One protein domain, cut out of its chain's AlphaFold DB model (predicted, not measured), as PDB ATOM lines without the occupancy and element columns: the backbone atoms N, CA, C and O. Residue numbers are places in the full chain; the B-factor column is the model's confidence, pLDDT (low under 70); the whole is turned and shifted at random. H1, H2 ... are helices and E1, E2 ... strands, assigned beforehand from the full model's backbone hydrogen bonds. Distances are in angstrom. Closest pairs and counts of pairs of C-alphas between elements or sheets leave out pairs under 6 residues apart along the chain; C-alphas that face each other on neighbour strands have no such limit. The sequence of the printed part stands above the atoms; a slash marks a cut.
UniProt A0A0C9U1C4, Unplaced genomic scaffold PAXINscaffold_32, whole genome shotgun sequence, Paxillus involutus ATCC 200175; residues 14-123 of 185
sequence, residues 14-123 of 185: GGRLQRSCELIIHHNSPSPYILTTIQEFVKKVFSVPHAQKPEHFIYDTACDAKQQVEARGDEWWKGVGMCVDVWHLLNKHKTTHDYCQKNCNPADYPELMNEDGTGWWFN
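This is residues 14 to 123 of the 185 residues of an uncharacterized protein of Paxillus involutus ATCC 200175 (UniProt A0A0C9U1C4). Two short parallel strands, E2 and E3, sit side by side in the middle of the domain; H1 and H2 lie to one side of them, H3 and H4 to the other. H2 packs on E3 with its first residues, and H1 meets H2 with its residues 35 to 39 alone, about perpendicular to it, while E1 lies far from the middle and residues 104 to 123 are a long stretch with no named element. The printed part has 110 residues with four named helices and three named strands, in the order E1 H1 E2 H2 E3 H3 H4. The class is mixed, helices and strands, with 49 residues in named elements, under half of those printed. The whole is compact, with a radius of gyration of the C-alphas of 14.1 A and spans of 40 by 38 by 22 A.

E2, residues 56 to 58, and E3, residues 81 to 83, are parallel neighbours at 16 degrees; C-alphas 57 and 82 face each other at 4.9 A. Across them N 57 and O 81 are 2.7 A apart and N 83 and O 57 are 3.2 A apart, within hydrogen-bond range. With H2, residues 62 to 72, they form a strand-helix-strand unit, two parallel strands with a helix between them along the chain, and its crossover is right-handed. The closest C-alphas of H2 and E3, those of Ala 62 and Cys 83, are 5.6 A apart. H1, residues 32 to 46, touches H2 with residues 35 to 39 alone, about perpendicular at 87 degrees; the closest C-alphas are those of Leu 35 and Ala 65, 6.0 A. H4, residues 98 to 103, only just touches H2, with 3 pairs of C-alphas within 8 A, the closest those of Cys 63 and Cys 100 at 5.2 A; their lines are about perpendicular at 77 degrees. H3, residues 86 to 91, is close to H4 but not clearly touching: the closest C-alphas, those of Leu 89 and Gln 101, are 7.4 A apart, at a shallow tilt of 2 degrees, opposite ways. E1, residues 16 to 20, pairs with no named strand and is apart from H1, E2, H2, E3, H3 and H4. In H1, H2, H3 and H4 every O i to N i+4 pair is within hydrogen-bond range.

E1 begins at C-alpha 16, (164.353, 173.654, 94.231), and is 11.7 A long. H1 measures 21.3 A, E2 6.3 A, H2 15.1 A, E3 6.4 A, H3 8.6 A and H4 8.5 A. C-alpha 56 of E2 is at (162.202, 163.738, 109.228), and H4 ends at C-alpha 103, (157.821, 168.157, 120.718).

The C-alphas of Pro 49 and Thr 96 are the two farthest apart, 41.9 A. The printed part has no cut, and the link E1 to H1 is long, 11 residues. The mean pLDDT of the printed part is 78.1, and residues 14 to 30 and 93 to 96 are under 70.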
ATOM      1  N   GLY A  14     159.979 176.487  96.751       26.70
ATOM      2  CA  GLY A  14     160.998 177.547  96.785       26.70
ATOM      3  C   GLY A  14     162.017 177.566  95.631       26.70
ATOM      4  O   GLY A  14     163.125 178.062  95.810       26.70
ATOM      5  N   GLY A  15     161.691 177.020  94.452       25.50
ATOM      6  CA  GLY A  15     162.614 177.000  93.308       25.50
ATOM      7  C   GLY A  15     163.641 175.857  93.311       25.50
ATOM      8  O   GLY A  15     164.497 175.831  92.430       25.50
ATOM      9  N   ARG A  16     163.543 174.887  94.234       25.27
ATOM     10  CA  ARG A  16     164.353 173.654  94.231       25.27
ATOM     11  C   ARG A  16     163.475 172.404  94.150       25.27
ATOM     12  O   ARG A  16     162.352 172.374  94.646       25.27
ATOM     13  N   LEU A  17     164.012 171.370  93.504       28.88
ATOM     14  CA  LEU A  17     163.403 170.048  93.386       28.88
ATOM     15  C   LEU A  17     163.947 169.136  94.493       28.88
ATOM     16  O   LEU A  17     164.980 168.499  94.312       28.88
ATOM     17  N   GLN A  18     163.278 169.097  95.639       32.78
ATOM     18  CA  GLN A  18     163.653 168.275  96.787       32.78
ATOM     19  C   GLN A  18     163.478 166.782  96.452       32.78
ATOM     20  O   GLN A  18     162.485 166.383  95.832       32.78
ATOM     21  N   ARG A  19     164.429 165.939  96.881       29.16
ATOM     22  CA  ARG A  19     164.217 164.485  96.936       29.16
ATOM     23  C   ARG A  19     163.259 164.215  98.089       29.16
ATOM     24  O   ARG A  19     163.678 164.281  99.238       29.16
ATOM     25  N   SER A  20     162.002 163.900  97.809       34.75
ATOM     26  CA  SER A  20     161.103 163.422  98.852       34.75
ATOM     27  C   SER A  20     161.298 161.913  98.989       34.75
ATOM     28  O   SER A  20     160.624 161.114  98.341       34.75
ATOM     29  N   CYS A  21     162.221 161.526  99.869       32.19
ATOM     30  CA  CYS A  21     162.049 160.291 100.639       32.19
ATOM     31  C   CYS A  21     161.027 160.495 101.779       32.19
ATOM     32  O   CYS A  21     160.883 159.645 102.645       32.19
ATOM     33  N   GLU A  22     160.319 161.622 101.801       37.50
ATOM     34  CA  GLU A  22     159.373 161.990 102.845       37.50
ATOM     35  C   GLU A  22     157.983 161.464 102.490       37.50
ATOM     36  O   GLU A  22     157.343 161.885 101.525       37.50
ATOM     37  N   LEU A  23     157.540 160.481 103.266       39.84
ATOM     38  CA  LEU A  23     156.218 159.894 103.166       39.84
ATOM     39  C   LEU A  23     155.263 160.687 104.065       39.84
ATOM     40  O   LEU A  23     155.246 160.481 105.276       39.84
ATOM     41  N   ILE A  24     154.445 161.556 103.474       43.69
ATOM     42  CA  ILE A  24     153.304 162.152 104.176       43.69
ATOM     43  C   ILE A  24     152.112 161.226 103.965       43.69
ATOM     44  O   ILE A  24     151.587 161.119 102.859       43.69
ATOM     45  N   ILE A  25     151.688 160.543 105.023       45.75
ATOM     46  CA  ILE A  25     150.398 159.847 105.061       45.75
ATOM     47  C   ILE A  25     149.407 160.804 105.727       45.75
ATOM     48  O   ILE A  25     149.757 161.476 106.685       45.75
ATOM     49  N   HIS A  26     148.171 160.874 105.243       40.19
ATOM     50  CA  HIS A  26     147.100 161.622 105.904       40.19
ATOM     51  C   HIS A  26     146.135 160.633 106.560       40.19
ATOM     52  O   HIS A  26     145.659 159.696 105.913       40.19
ATOM     53  N   HIS A  27     145.827 160.841 107.837       44.44
ATOM     54  CA  HIS A  27     144.694 160.198 108.496       44.44
ATOM     55  C   HIS A  27     144.247 161.065 109.677       44.44
ATOM     56  O   HIS A  27     145.027 161.345 110.583       44.44
ATOM     57  N   ASN A  28     142.967 161.450 109.693       42.59
ATOM     58  CA  ASN A  28     142.367 162.113 110.850       42.59
ATOM     59  C   ASN A  28     142.298 161.124 112.022       42.59
ATOM     60  O   ASN A  28     141.654 160.082 111.898       42.59
ATOM     61  N   SER A  29     142.949 161.472 113.135       54.59
ATOM     62  CA  SER A  29     142.885 160.781 114.437       54.59
ATOM     63  C   SER A  29     142.908 159.244 114.344       54.59
ATOM     64  O   SER A  29     141.944 158.578 114.734       54.59
ATOM     65  N   PRO A  30     143.983 158.656 113.795       61.12
ATOM     66  CA  PRO A  30     144.125 157.214 113.682       61.12
ATOM     67  C   PRO A  30     144.094 156.550 115.063       61.12
ATOM     68  O   PRO A  30     144.754 156.982 116.004       61.12
ATOM     69  N   SER A  31     143.356 155.443 115.175       73.44
ATOM     70  CA  SER A  31     143.464 154.539 116.326       73.44
ATOM     71  C   SER A  31     144.937 154.158 116.568       73.44
ATOM     72  O   SER A  31     145.692 154.041 115.594       73.44
ATOM     73  N   PRO A  32     145.364 153.878 117.816       77.19
ATOM     74  CA  PRO A  32     146.733 153.445 118.109       77.19
ATOM     75  C   PRO A  32     147.243 152.290 117.232       77.19
ATOM     76  O   PRO A  32     148.422 152.226 116.878       77.19
ATOM     77  N   TYR A  33     146.344 151.398 116.814       81.69
ATOM     78  CA  TYR A  33     146.652 150.316 115.878       81.69
ATOM     79  C   TYR A  33     147.070 150.824 114.485       81.69
ATOM     80  O   TYR A  33     148.022 150.319 113.888       81.69
ATOM     81  N   ILE A  34     146.379 151.843 113.968       81.94
ATOM     82  CA  ILE A  34     146.676 152.436 112.660       81.94
ATOM     83  C   ILE A  34     148.037 153.138 112.717       81.94
ATOM     84  O   ILE A  34     148.859 152.924 111.831       81.94
ATOM     85  N   LEU A  35     148.317 153.884 113.791       84.75
ATOM     86  CA  LEU A  35     149.623 154.521 114.005       84.75
ATOM     87  C   LEU A  35     150.763 153.504 114.027       84.75
ATOM     88  O   LEU A  35     151.780 153.695 113.367       84.75
ATOM     89  N   THR A  36     150.554 152.381 114.707       86.88
ATOM     90  CA  THR A  36     151.518 151.275 114.723       86.88
ATOM     91  C   THR A  36     151.752 150.709 113.327       86.88
ATOM     92  O   THR A  36     152.890 150.485 112.931       86.88
ATOM     93  N   THR A  37     150.681 150.518 112.557       85.50
ATOM     94  CA  THR A  37     150.769 150.003 111.184       85.50
ATOM     95  C   THR A  37     151.559 150.955 110.285       85.50
ATOM     96  O   THR A  37     152.391 150.510 109.499       85.50
ATOM     97  N   ILE A  38     151.334 152.264 110.424       85.19
ATOM     98  CA  ILE A  38     152.066 153.296 109.683       85.19
ATOM     99  C   ILE A  38     153.546 153.301 110.077       85.19
ATOM    100  O   ILE A  38     154.403 153.309 109.199       85.19
ATOM    101  N   GLN A  39     153.858 153.239 111.374       89.50
ATOM    102  CA  GLN A  39     155.240 153.184 111.851       89.50
ATOM    103  C   GLN A  39     155.979 151.958 111.301       89.50
ATOM    104  O   GLN A  39     157.081 152.089 110.773       89.50
ATOM    105  N   GLU A  40     155.361 150.778 111.354       89.44
ATOM    106  CA  GLU A  40     155.942 149.546 110.811       89.44
ATOM    107  C   GLU A  40     156.079 149.588 109.284       89.44
ATOM    108  O   GLU A  40     157.070 149.108 108.731       89.44
ATOM    109  N   PHE A  41     155.130 150.216 108.586       85.94
ATOM    110  CA  PHE A  41     155.246 150.459 107.152       85.94
ATOM    111  C   PHE A  41     156.464 151.331 106.826       85.94
ATOM    112  O   PHE A  41     157.284 150.938 105.996       85.94
ATOM    113  N   VAL A  42     156.625 152.468 107.511       87.44
ATOM    114  CA  VAL A  42     157.774 153.373 107.340       87.44
ATOM    115  C   VAL A  42     159.079 152.627 107.613       87.44
ATOM    116  O   VAL A  42     159.975 152.621 106.768       87.44
ATOM    117  N   LYS A  43     159.163 151.906 108.736       89.50
ATOM    118  CA  LYS A  43     160.322 151.072 109.084       89.50
ATOM    119  C   LYS A  43     160.661 150.095 107.970       89.50
ATOM    120  O   LYS A  43     161.815 150.013 107.556       89.50
ATOM    121  N   LYS A  44     159.665 149.385 107.442       86.00
ATOM    122  CA  LYS A  44     159.857 148.407 106.368       86.00
ATOM    123  C   LYS A  44     160.348 149.052 105.073       86.00
ATOM    124  O   LYS A  44     161.243 148.497 104.444       86.00
ATOM    125  N   VAL A  45     159.792 150.201 104.686       81.38
ATOM    126  CA  VAL A  45     160.186 150.926 103.465       81.38
ATOM    127  C   VAL A  45     161.626 151.427 103.558       81.38
ATOM    128  O   VAL A  45     162.378 151.284 102.599       81.38
ATOM    129  N   PHE A  46     162.039 151.951 104.713       84.88
ATOM    130  CA  PHE A  46     163.362 152.566 104.881       84.88
ATOM    131  C   PHE A  46     164.435 151.647 105.471       84.88
ATOM    132  O   PHE A  46     165.561 152.087 105.682       84.88
ATOM    133  N   SER A  47     164.115 150.372 105.704       85.69
ATOM    134  CA  SER A  47     165.090 149.363 106.151       85.69
ATOM    135  C   SER A  47     165.501 148.387 105.041       85.69
ATOM    136  O   SER A  47     166.178 147.398 105.314       85.69
ATOM    137  N   VAL A  48     165.098 148.629 103.786       83.81
ATOM    138  CA  VAL A  48     165.567 147.826 102.644       83.81
ATOM    139  C   VAL A  48     167.017 148.182 102.279       83.81
ATOM    140  O   VAL A  48     167.444 149.317 102.502       83.81
ATOM    141  N   PRO A  49     167.795 147.255 101.688       81.62
ATOM    142  CA  PRO A  49     169.162 147.545 101.266       81.62
ATOM    143  C   PRO A  49     169.236 148.786 100.371       81.62
ATOM    144  O   PRO A  49     168.454 148.924  99.432       81.62
ATOM    145  N   HIS A  50     170.198 149.667 100.653       78.88
ATOM    146  CA  HIS A  50     170.420 150.946  99.962       78.88
ATOM    147  C   HIS A  50     169.344 152.027 100.166       78.88
ATOM    148  O   HIS A  50     169.487 153.111  99.599       78.88
ATOM    149  N   ALA A  51     168.303 151.785 100.970       77.00
ATOM    150  CA  ALA A  51     167.430 152.866 101.415       77.00
ATOM    151  C   ALA A  51     168.125 153.705 102.492       77.00
ATOM    152  O   ALA A  51     168.882 153.196 103.319       77.00
ATOM    153  N   GLN A  52     167.849 155.006 102.474       81.12
ATOM    154  CA  GLN A  52     168.285 155.925 103.513       81.12
ATOM    155  C   GLN A  52     167.142 156.114 104.505       81.12
ATOM    156  O   GLN A  52     166.019 156.425 104.108       81.12
ATOM    157  N   LYS A  53     167.440 155.938 105.792       84.44
ATOM    158  CA  LYS A  53     166.518 156.268 106.877       84.44
ATOM    159  C   LYS A  53     166.148 157.760 106.803       84.44
ATOM    160  O   LYS A  53     167.056 158.571 106.621       84.44
ATOM    161  N   PRO A  54     164.863 158.130 106.936       87.06
ATOM    162  CA  PRO A  54     164.461 159.525 106.869       87.06
ATOM    163  C   PRO A  54     165.029 160.304 108.056       87.06
ATOM    164  O   PRO A  54     165.050 159.805 109.181       87.06
ATOM    165  N   GLU A  55     165.453 161.537 107.799       88.31
ATOM    166  CA  GLU A  55     165.821 162.492 108.850       88.31
ATOM    167  C   GLU A  55     164.567 163.059 109.521       88.31
ATOM    168  O   GLU A  55     164.575 163.304 110.722       88.31
ATOM    169  N   HIS A  56     163.472 163.192 108.763       88.88
ATOM    170  CA  HIS A  56     162.202 163.738 109.228       88.88
ATOM    171  C   HIS A  56     161.020 162.839 108.859       88.88
ATOM    172  O   HIS A  56     160.916 162.322 107.746       88.88
ATOM    173  N   PHE A  57     160.099 162.685 109.805       90.06
ATOM    174  CA  PHE A  57     158.799 162.056 109.643       90.06
ATOM    175  C   PHE A  57     157.713 163.089 109.939       90.06
ATOM    176  O   PHE A  57     157.517 163.492 111.088       90.06
ATOM    177  N   ILE A  58     157.013 163.510 108.887       88.25
ATOM    178  CA  ILE A  58     155.969 164.530 108.966       88.25
ATOM    179  C   ILE A  58     154.605 163.865 108.834       88.25
ATOM    180  O   ILE A  58     154.334 163.175 107.848       88.25
ATOM    181  N   TYR A  59     153.751 164.057 109.836       86.25
ATOM    182  CA  TYR A  59     152.449 163.400 109.912       86.25
ATOM    183  C   TYR A  59     151.458 164.238 110.718       86.25
ATOM    184  O   TYR A  59     151.824 164.778 111.757       86.25
ATOM    185  N   ASP A  60     150.192 164.289 110.301       82.00
ATOM    186  CA  ASP A  60     149.150 165.095 110.964       82.00
ATOM    187  C   ASP A  60     149.065 164.801 112.471       82.00
ATOM    188  O   ASP A  60     148.984 165.689 113.317       82.00
ATOM    189  N   THR A  61     149.162 163.521 112.828       85.12
ATOM    190  CA  THR A  61     149.157 163.061 114.225       85.12
ATOM    191  C   THR A  61     150.537 162.582 114.672       85.12
ATOM    192  O   THR A  61     150.668 161.626 115.438       85.12
ATOM    193  N   ALA A  62     151.600 163.259 114.216       89.31
ATOM    194  CA  ALA A  62     152.977 162.979 114.635       89.31
ATOM    195  C   ALA A  62     153.150 163.036 116.158       89.31
ATOM    196  O   ALA A  62     153.946 162.278 116.700       89.31
ATOM    197  N   CYS A  63     152.369 163.861 116.861       90.50
ATOM    198  CA  CYS A  63     152.348 163.897 118.322       90.50
ATOM    199  C   CYS A  63     151.934 162.561 118.953       90.50
ATOM    200  O   CYS A  63     152.540 162.133 119.933       90.50
ATOM    201  N   ASP A  64     150.936 161.880 118.393       89.81
ATOM    202  CA  ASP A  64     150.472 160.585 118.895       89.81
ATOM    203  C   ASP A  64     151.448 159.479 118.491       89.81
ATOM    204  O   ASP A  64     151.753 158.582 119.280       89.81
ATOM    205  N   ALA A  65     151.990 159.568 117.272       90.94
ATOM    206  CA  ALA A  65     153.019 158.655 116.796       90.94
ATOM    207  C   ALA A  65     154.281 158.724 117.674       90.94
ATOM    208  O   ALA A  65     154.781 157.683 118.098       90.94
ATOM    209  N   LYS A  66     154.758 159.934 117.986       93.38
ATOM    210  CA  LYS A  66     155.947 160.171 118.808       93.38
ATOM    211  C   LYS A  66     155.755 159.657 120.232       93.38
ATOM    212  O   LYS A  66     156.589 158.891 120.703       93.38
ATOM    213  N   GLN A  67     154.617 159.950 120.866       93.50
ATOM    214  CA  GLN A  67     154.299 159.406 122.194       93.50
ATOM    215  C   GLN A  67     154.293 157.874 122.212       93.50
ATOM    216  O   GLN A  67     154.770 157.265 123.166       93.50
ATOM    217  N   GLN A  68     153.783 157.222 121.161       93.38
ATOM    218  CA  GLN A  68     153.813 155.757 121.070       93.38
ATOM    219  C   GLN A  68     155.223 155.201 120.898       93.38
ATOM    220  O   GLN A  68     155.548 154.183 121.508       93.38
ATOM    221  N   VAL A  69     156.048 155.847 120.073       94.75
ATOM    222  CA  VAL A  69     157.461 155.489 119.894       94.75
ATOM    223  C   VAL A  69     158.210 155.603 121.223       94.75
ATOM    224  O   VAL A  69     158.893 154.658 121.620       94.75
ATOM    225  N   GLU A  70     158.024 156.713 121.941       94.62
ATOM    226  CA  GLU A  70     158.623 156.965 123.258       94.62
ATOM    227  C   GLU A  70     158.155 155.938 124.298       94.62
ATOM    228  O   GLU A  70     158.980 155.334 124.979       94.62
ATOM    229  N   ALA A  71     156.849 155.664 124.370       94.62
ATOM    230  CA  ALA A  71     156.282 154.686 125.299       94.62
ATOM    231  C   ALA A  71     156.768 153.249 125.040       94.62
ATOM    232  O   ALA A  71     156.826 152.439 125.963       94.62
ATOM    233  N   ARG A  72     157.104 152.919 123.787       94.44
ATOM    234  CA  ARG A  72     157.651 151.611 123.396       94.44
ATOM    235  C   ARG A  72     159.163 151.515 123.551       94.44
ATOM    236  O   ARG A  72     159.680 150.401 123.536       94.44
ATOM    237  N   GLY A  73     159.860 152.646 123.652       94.75
ATOM    238  CA  GLY A  73     161.318 152.687 123.582       94.75
ATOM    239  C   GLY A  73     161.858 152.178 122.241       94.75
ATOM    240  O   GLY A  73     162.868 151.482 122.220       94.75
ATOM    241  N   ASP A  74     161.175 152.468 121.125       94.94
ATOM    242  CA  ASP A  74     161.597 151.985 119.802       94.94
ATOM    243  C   ASP A  74     162.809 152.779 119.283       94.94
ATOM    244  O   ASP A  74     162.683 153.875 118.727       94.94
ATOM    245  N   GLU A  75     164.003 152.203 119.443       95.31
ATOM    246  CA  GLU A  75     165.271 152.821 119.044       95.31
ATOM    247  C   GLU A  75     165.398 153.058 117.536       95.31
ATOM    248  O   GLU A  75     166.214 153.888 117.122       95.31
ATOM    249  N   TRP A  76     164.586 152.397 116.696       94.88
ATOM    250  CA  TRP A  76     164.624 152.646 115.256       94.88
ATOM    251  C   TRP A  76     164.325 154.111 114.944       94.88
ATOM    252  O   TRP A  76     164.902 154.653 114.013       94.88
ATOM    253  N   TRP A  77     163.507 154.798 115.738       94.12
ATOM    254  CA  TRP A  77     163.161 156.207 115.521       94.12
ATOM    255  C   TRP A  77     164.191 157.194 116.076       94.12
ATOM    256  O   TRP A  77     164.068 158.400 115.869       94.12
ATOM    257  N   LYS A  78     165.247 156.714 116.742       93.69
ATOM    258  CA  LYS A  78     166.296 157.580 117.285       93.69
ATOM    259  C   LYS A  78     166.948 158.406 116.172       93.69
ATOM    260  O   LYS A  78     167.423 157.852 115.177       93.69
ATOM    261  N   GLY A  79     166.975 159.724 116.353       90.25
ATOM    262  CA  GLY A  79     167.517 160.672 115.375       90.25
ATOM    263  C   GLY A  79     166.581 161.011 114.209       90.25
ATOM    264  O   GLY A  79     167.029 161.677 113.289       90.25
ATOM    265  N   VAL A  80     165.318 160.564 114.230       92.12
ATOM    266  CA  VAL A  80     164.287 161.015 113.279       92.12
ATOM    267  C   VAL A  80     163.499 162.154 113.918       92.12
ATOM    268  O   VAL A  80     162.870 161.960 114.959       92.12
ATOM    269  N   GLY A  81     163.510 163.331 113.298       91.06
ATOM    270  CA  GLY A  81     162.617 164.429 113.653       91.06
ATOM    271  C   GLY A  81     161.168 164.042 113.379       91.06
ATOM    272  O   GLY A  81     160.852 163.558 112.298       91.06
ATOM    273  N   MET A  82     160.273 164.217 114.351       92.69
ATOM    274  CA  MET A  82     158.847 163.905 114.195       92.69
ATOM    275  C   MET A  82     158.031 165.169 114.436       92.69
ATOM    276  O   MET A  82     157.903 165.612 115.580       92.69
ATOM    277  N   CYS A  83     157.482 165.745 113.370       90.38
ATOM    278  CA  CYS A  83     156.713 166.985 113.431       90.38
ATOM    279  C   CYS A  83     155.386 166.885 112.679       90.38
ATOM    280  O   CYS A  83     155.182 166.020 111.827       90.38
ATOM    281  N   VAL A  84     154.453 167.757 113.045       87.12
ATOM    282  CA  VAL A  84     153.222 167.972 112.276       87.12
ATOM    283  C   VAL A  84     153.478 169.040 111.213       87.12
ATOM    284  O   VAL A  84     154.450 169.795 111.306       87.12
ATOM    285  N   ASP A  85     152.611 169.159 110.209       84.56
ATOM    286  CA  ASP A  85     152.686 170.307 109.312       84.56
ATOM    287  C   ASP A  85     152.272 171.611 110.024       84.56
ATOM    288  O   ASP A  85     151.505 171.616 110.991       84.56
ATOM    289  N   VAL A  86     152.786 172.740 109.528       84.75
ATOM    290  CA  VAL A  86     152.555 174.071 110.113       84.75
ATOM    291  C   VAL A  86     151.065 174.405 110.191       84.75
ATOM    292  O   VAL A  86     150.607 174.976 111.180       84.75
ATOM    293  N   TRP A  87     150.282 174.051 109.167       82.44
ATOM    294  CA  TRP A  87     148.858 174.362 109.157       82.44
ATOM    295  C   TRP A  87     148.112 173.545 110.214       82.44
ATOM    296  O   TRP A  87     147.290 174.103 110.943       82.44
ATOM    297  N   HIS A  88     148.434 172.262 110.358       79.31
ATOM    298  CA  HIS A  88     147.857 171.373 111.357       79.31
ATOM    299  C   HIS A  88     148.262 171.769 112.782       79.31
ATOM    300  O   HIS A  88     147.408 171.771 113.675       79.31
ATOM    301  N   LEU A  89     149.510 172.206 112.997       84.25
ATOM    302  CA  LEU A  89     149.949 172.774 114.276       84.25
ATOM    303  C   LEU A  89     149.109 173.994 114.678       84.25
ATOM    304  O   LEU A  89     148.721 174.112 115.838       84.25
ATOM    305  N   LEU A  90     148.844 174.898 113.730       82.81
ATOM    306  CA  LEU A  90     148.168 176.172 113.994       82.81
ATOM    307  C   LEU A  90     146.638 176.049 114.072       82.81
ATOM    308  O   LEU A  90     146.006 176.791 114.821       82.81
ATOM    309  N   ASN A  91     146.032 175.152 113.285       80.19
ATOM    310  CA  ASN A  91     144.577 175.124 113.073       80.19
ATOM    311  C   ASN A  91     143.874 173.884 113.644       80.19
ATOM    312  O   ASN A  91     142.660 173.928 113.860       80.19
ATOM    313  N   LYS A  92     144.583 172.766 113.842       73.62
ATOM    314  CA  LYS A  92     143.978 171.483 114.255       73.62
ATOM    315  C   LYS A  92     144.360 171.086 115.667       73.62
ATOM    316  O   LYS A  92     143.485 170.689 116.438       73.62
ATOM    317  N   HIS A  93     145.622 171.259 116.039       69.12
ATOM    318  CA  HIS A  93     146.000 171.225 117.444       69.12
ATOM    319  C   HIS A  93     145.615 172.558 118.064       69.12
ATOM    320  O   HIS A  93     146.047 173.619 117.621       69.12
ATOM    321  N   LYS A  94     144.768 172.524 119.096       60.03
ATOM    322  CA  LYS A  94     144.553 173.723 119.909       60.03
ATOM    323  C   LYS A  94     145.912 174.166 120.452       60.03
ATOM    324  O   LYS A  94     146.749 173.325 120.776       60.03
ATOM    325  N   THR A  95     146.091 175.466 120.661       61.34
ATOM    326  CA  THR A  95     147.246 176.023 121.392       61.34
ATOM    327  C   THR A  95     147.451 175.380 122.771       61.34
ATOM    328  O   THR A  95     148.530 175.476 123.337       61.34
ATOM    329  N   THR A  96     146.433 174.688 123.293       61.72
ATOM    330  CA  THR A  96     146.449 173.923 124.544       61.72
ATOM    331  C   THR A  96     147.017 172.504 124.422       61.72
ATOM    332  O   THR A  96     147.079 171.798 125.425       61.72
ATOM    333  N   HIS A  97     147.356 172.018 123.223       80.62
ATOM    334  CA  HIS A  97     147.974 170.702 123.055       80.62
ATOM    335  C   HIS A  97     149.492 170.801 123.268       80.62
ATOM    336  O   HIS A  97     150.292 170.708 122.334       80.62
ATOM    337  N   ASP A  98     149.863 171.012 124.532       87.81
ATOM    338  CA  ASP A  98     151.223 171.281 125.007       87.81
ATOM    339  C   ASP A  98     152.274 170.320 124.456       87.81
ATOM    340  O   ASP A  98     153.368 170.748 124.090       87.81
ATOM    341  N   TYR A  99     151.956 169.024 124.392       91.06
ATOM    342  CA  TYR A  99     152.905 168.029 123.907       91.06
ATOM    343  C   TYR A  99     153.277 168.279 122.442       91.06
ATOM    344  O   TYR A  99     154.461 168.280 122.113       91.06
ATOM    345  N   CYS A 100     152.292 168.524 121.574       90.25
ATOM    346  CA  CYS A 100     152.537 168.765 120.152       90.25
ATOM    347  C   CYS A 100     153.330 170.060 119.935       90.25
ATOM    348  O   CYS A 100     154.305 170.051 119.190       90.25
ATOM    349  N   GLN A 101     152.991 171.130 120.661       87.38
ATOM    350  CA  GLN A 101     153.710 172.408 120.582       87.38
ATOM    351  C   GLN A 101     155.177 172.293 121.015       87.38
ATOM    352  O   GLN A 101     156.036 172.929 120.419       87.38
ATOM    353  N   LYS A 102     155.464 171.484 122.043       90.88
ATOM    354  CA  LYS A 102     156.816 171.331 122.607       90.88
ATOM    355  C   LYS A 102     157.690 170.320 121.869       90.88
ATOM    356  O   LYS A 102     158.905 170.388 121.989       90.88
ATOM    357  N   ASN A 103     157.086 169.326 121.213       92.31
ATOM    358  CA  ASN A 103     157.821 168.157 120.718       92.31
ATOM    359  C   ASN A 103     157.649 167.892 119.224       92.31
ATOM    360  O   ASN A 103     158.377 167.049 118.691       92.31
ATOM    361  N   CYS A 104     156.680 168.532 118.568       92.12
ATOM    362  CA  CYS A 104     156.316 168.266 117.177       92.12
ATOM    363  C   CYS A 104     156.170 169.546 116.344       92.12
ATOM    364  O   CYS A 104     155.597 169.485 115.254       92.12
ATOM    365  N   ASN A 105     156.667 170.686 116.826       91.38
ATOM    366  CA  ASN A 105     156.647 171.928 116.071       91.38
ATOM    367  C   ASN A 105     157.727 171.881 114.972       91.38
ATOM    368  O   ASN A 105     158.904 171.720 115.286       91.38
ATOM    369  N   PRO A 106     157.371 172.017 113.679       88.00
ATOM    370  CA  PRO A 106     158.353 172.010 112.599       88.00
ATOM    371  C   PRO A 106     159.363 173.168 112.697       88.00
ATOM    372  O   PRO A 106     160.455 173.045 112.158       88.00
ATOM    373  N   ALA A 107     159.046 174.259 113.407       89.25
ATOM    374  CA  ALA A 107     159.981 175.370 113.626       89.25
ATOM    375  C   ALA A 107     161.152 175.011 114.559       89.25
ATOM    376  O   ALA A 107     162.136 175.746 114.602       89.25
ATOM    377  N   ASP A 108     161.072 173.879 115.263       89.94
ATOM    378  CA  ASP A 108     162.171 173.358 116.081       89.94
ATOM    379  C   ASP A 108     163.252 172.652 115.234       89.94
ATOM    380  O   ASP A 108     164.258 172.206 115.784       89.94
ATOM    381  N   TYR A 109     163.061 172.565 113.909       88.06
ATOM    382  CA  TYR A 109     163.971 171.932 112.948       88.06
ATOM    383  C   TYR A 109     164.473 172.975 111.926       88.06
ATOM    384  O   TYR A 109     163.877 173.129 110.851       88.06
ATOM    385  N   PRO A 110     165.541 173.738 112.241       87.31
ATOM    386  CA  PRO A 110     166.046 174.821 111.391       87.31
ATOM    387  C   PRO A 110     166.405 174.389 109.964       87.31
ATOM    388  O   PRO A 110     166.300 175.180 109.032       87.31
ATOM    389  N   GLU A 111     166.794 173.131 109.770       83.81
ATOM    390  CA  GLU A 111     167.103 172.527 108.474       83.81
ATOM    391  C   GLU A 111     165.895 172.445 107.524       83.81
ATOM    392  O   GLU A 111     166.071 172.353 106.307       83.81
ATOM    393  N   LEU A 112     164.668 172.524 108.052       83.44
ATOM    394  CA  LEU A 112     163.444 172.601 107.250       83.44
ATOM    395  C   LEU A 112     163.159 174.027 106.753       83.44
ATOM    396  O   LEU A 112     162.343 174.212 105.840       83.44
ATOM    397  N   MET A 113     163.823 175.033 107.325       84.62
ATOM    398  CA  MET A 113     163.615 176.450 107.040       84.62
ATOM    399  C   MET A 113     164.666 176.989 106.068       84.62
ATOM    400  O   MET A 113     165.799 176.513 105.999       84.62
ATOM    401  N   ASN A 114     164.282 178.001 105.292       82.50
ATOM    402  CA  ASN A 114     165.230 178.725 104.451       82.50
ATOM    403  C   ASN A 114     166.272 179.492 105.284       82.50
ATOM    404  O   ASN A 114     166.074 179.772 106.463       82.50
ATOM    405  N   GLU A 115     167.400 179.830 104.657       80.38
ATOM    406  CA  GLU A 115     168.544 180.475 105.324       80.38
ATOM    407  C   GLU A 115     168.189 181.828 105.971       80.38
ATOM    408  O   GLU A 115     168.811 182.231 106.949       80.38
ATOM    409  N   ASP A 116     167.184 182.525 105.442       80.56
ATOM    410  CA  ASP A 116     166.673 183.806 105.933       80.56
ATOM    411  C   ASP A 116     165.515 183.668 106.941       80.56
ATOM    412  O   ASP A 116     165.032 184.675 107.459       80.56
ATOM    413  N   GLY A 117     165.062 182.443 107.234       74.00
ATOM    414  CA  GLY A 117     164.005 182.153 108.209       74.00
ATOM    415  C   GLY A 117     162.610 182.667 107.830       74.00
ATOM    416  O   GLY A 117     161.705 182.674 108.665       74.00
ATOM    417  N   THR A 118     162.415 183.116 106.588       80.19
ATOM    418  CA  THR A 118     161.148 183.675 106.083       80.19
ATOM    419  C   THR A 118     160.201 182.620 105.509       80.19
ATOM    420  O   THR A 118     159.052 182.922 105.179       80.19
ATOM    421  N   GLY A 119     160.664 181.380 105.366       81.19
ATOM    422  CA  GLY A 119     159.961 180.328 104.652       81.19
ATOM    423  C   GLY A 119     160.560 178.941 104.870       81.19
ATOM    424  O   GLY A 119     161.435 178.725 105.704       81.19
ATOM    425  N   TRP A 120     160.053 177.981 104.104       82.81
ATOM    426  CA  TRP A 120     160.340 176.561 104.286       82.81
ATOM    427  C   TRP A 120     160.946 175.973 103.015       82.81
ATOM    428  O   TRP A 120     160.412 176.188 101.920       82.81
ATOM    429  N   TRP A 121     162.026 175.197 103.146       79.62
ATOM    430  CA  TRP A 121     162.538 174.400 102.027       79.62
ATOM    431  C   TRP A 121     161.520 173.346 101.623       79.62
ATOM    432  O   TRP A 121     161.230 173.190 100.439       79.62
ATOM    433  N   PHE A 122     160.914 172.687 102.610       74.75
ATOM    434  CA  PHE A 122     159.862 171.711 102.390       74.75
ATOM    435  C   PHE A 122     158.494 172.282 102.769       74.75
ATOM    436  O   PHE A 122     158.217 172.583 103.927       74.75
ATOM    437  N   ASN A 123     157.621 172.442 101.773       76.88
ATOM    438  CA  ASN A 123     156.262 172.930 101.983       76.88
ATOM    439  C   ASN A 123     155.293 171.753 102.155       76.88
ATOM    440  O   ASN A 123     154.777 171.196 101.183       76.88
TER     441      ASN A 123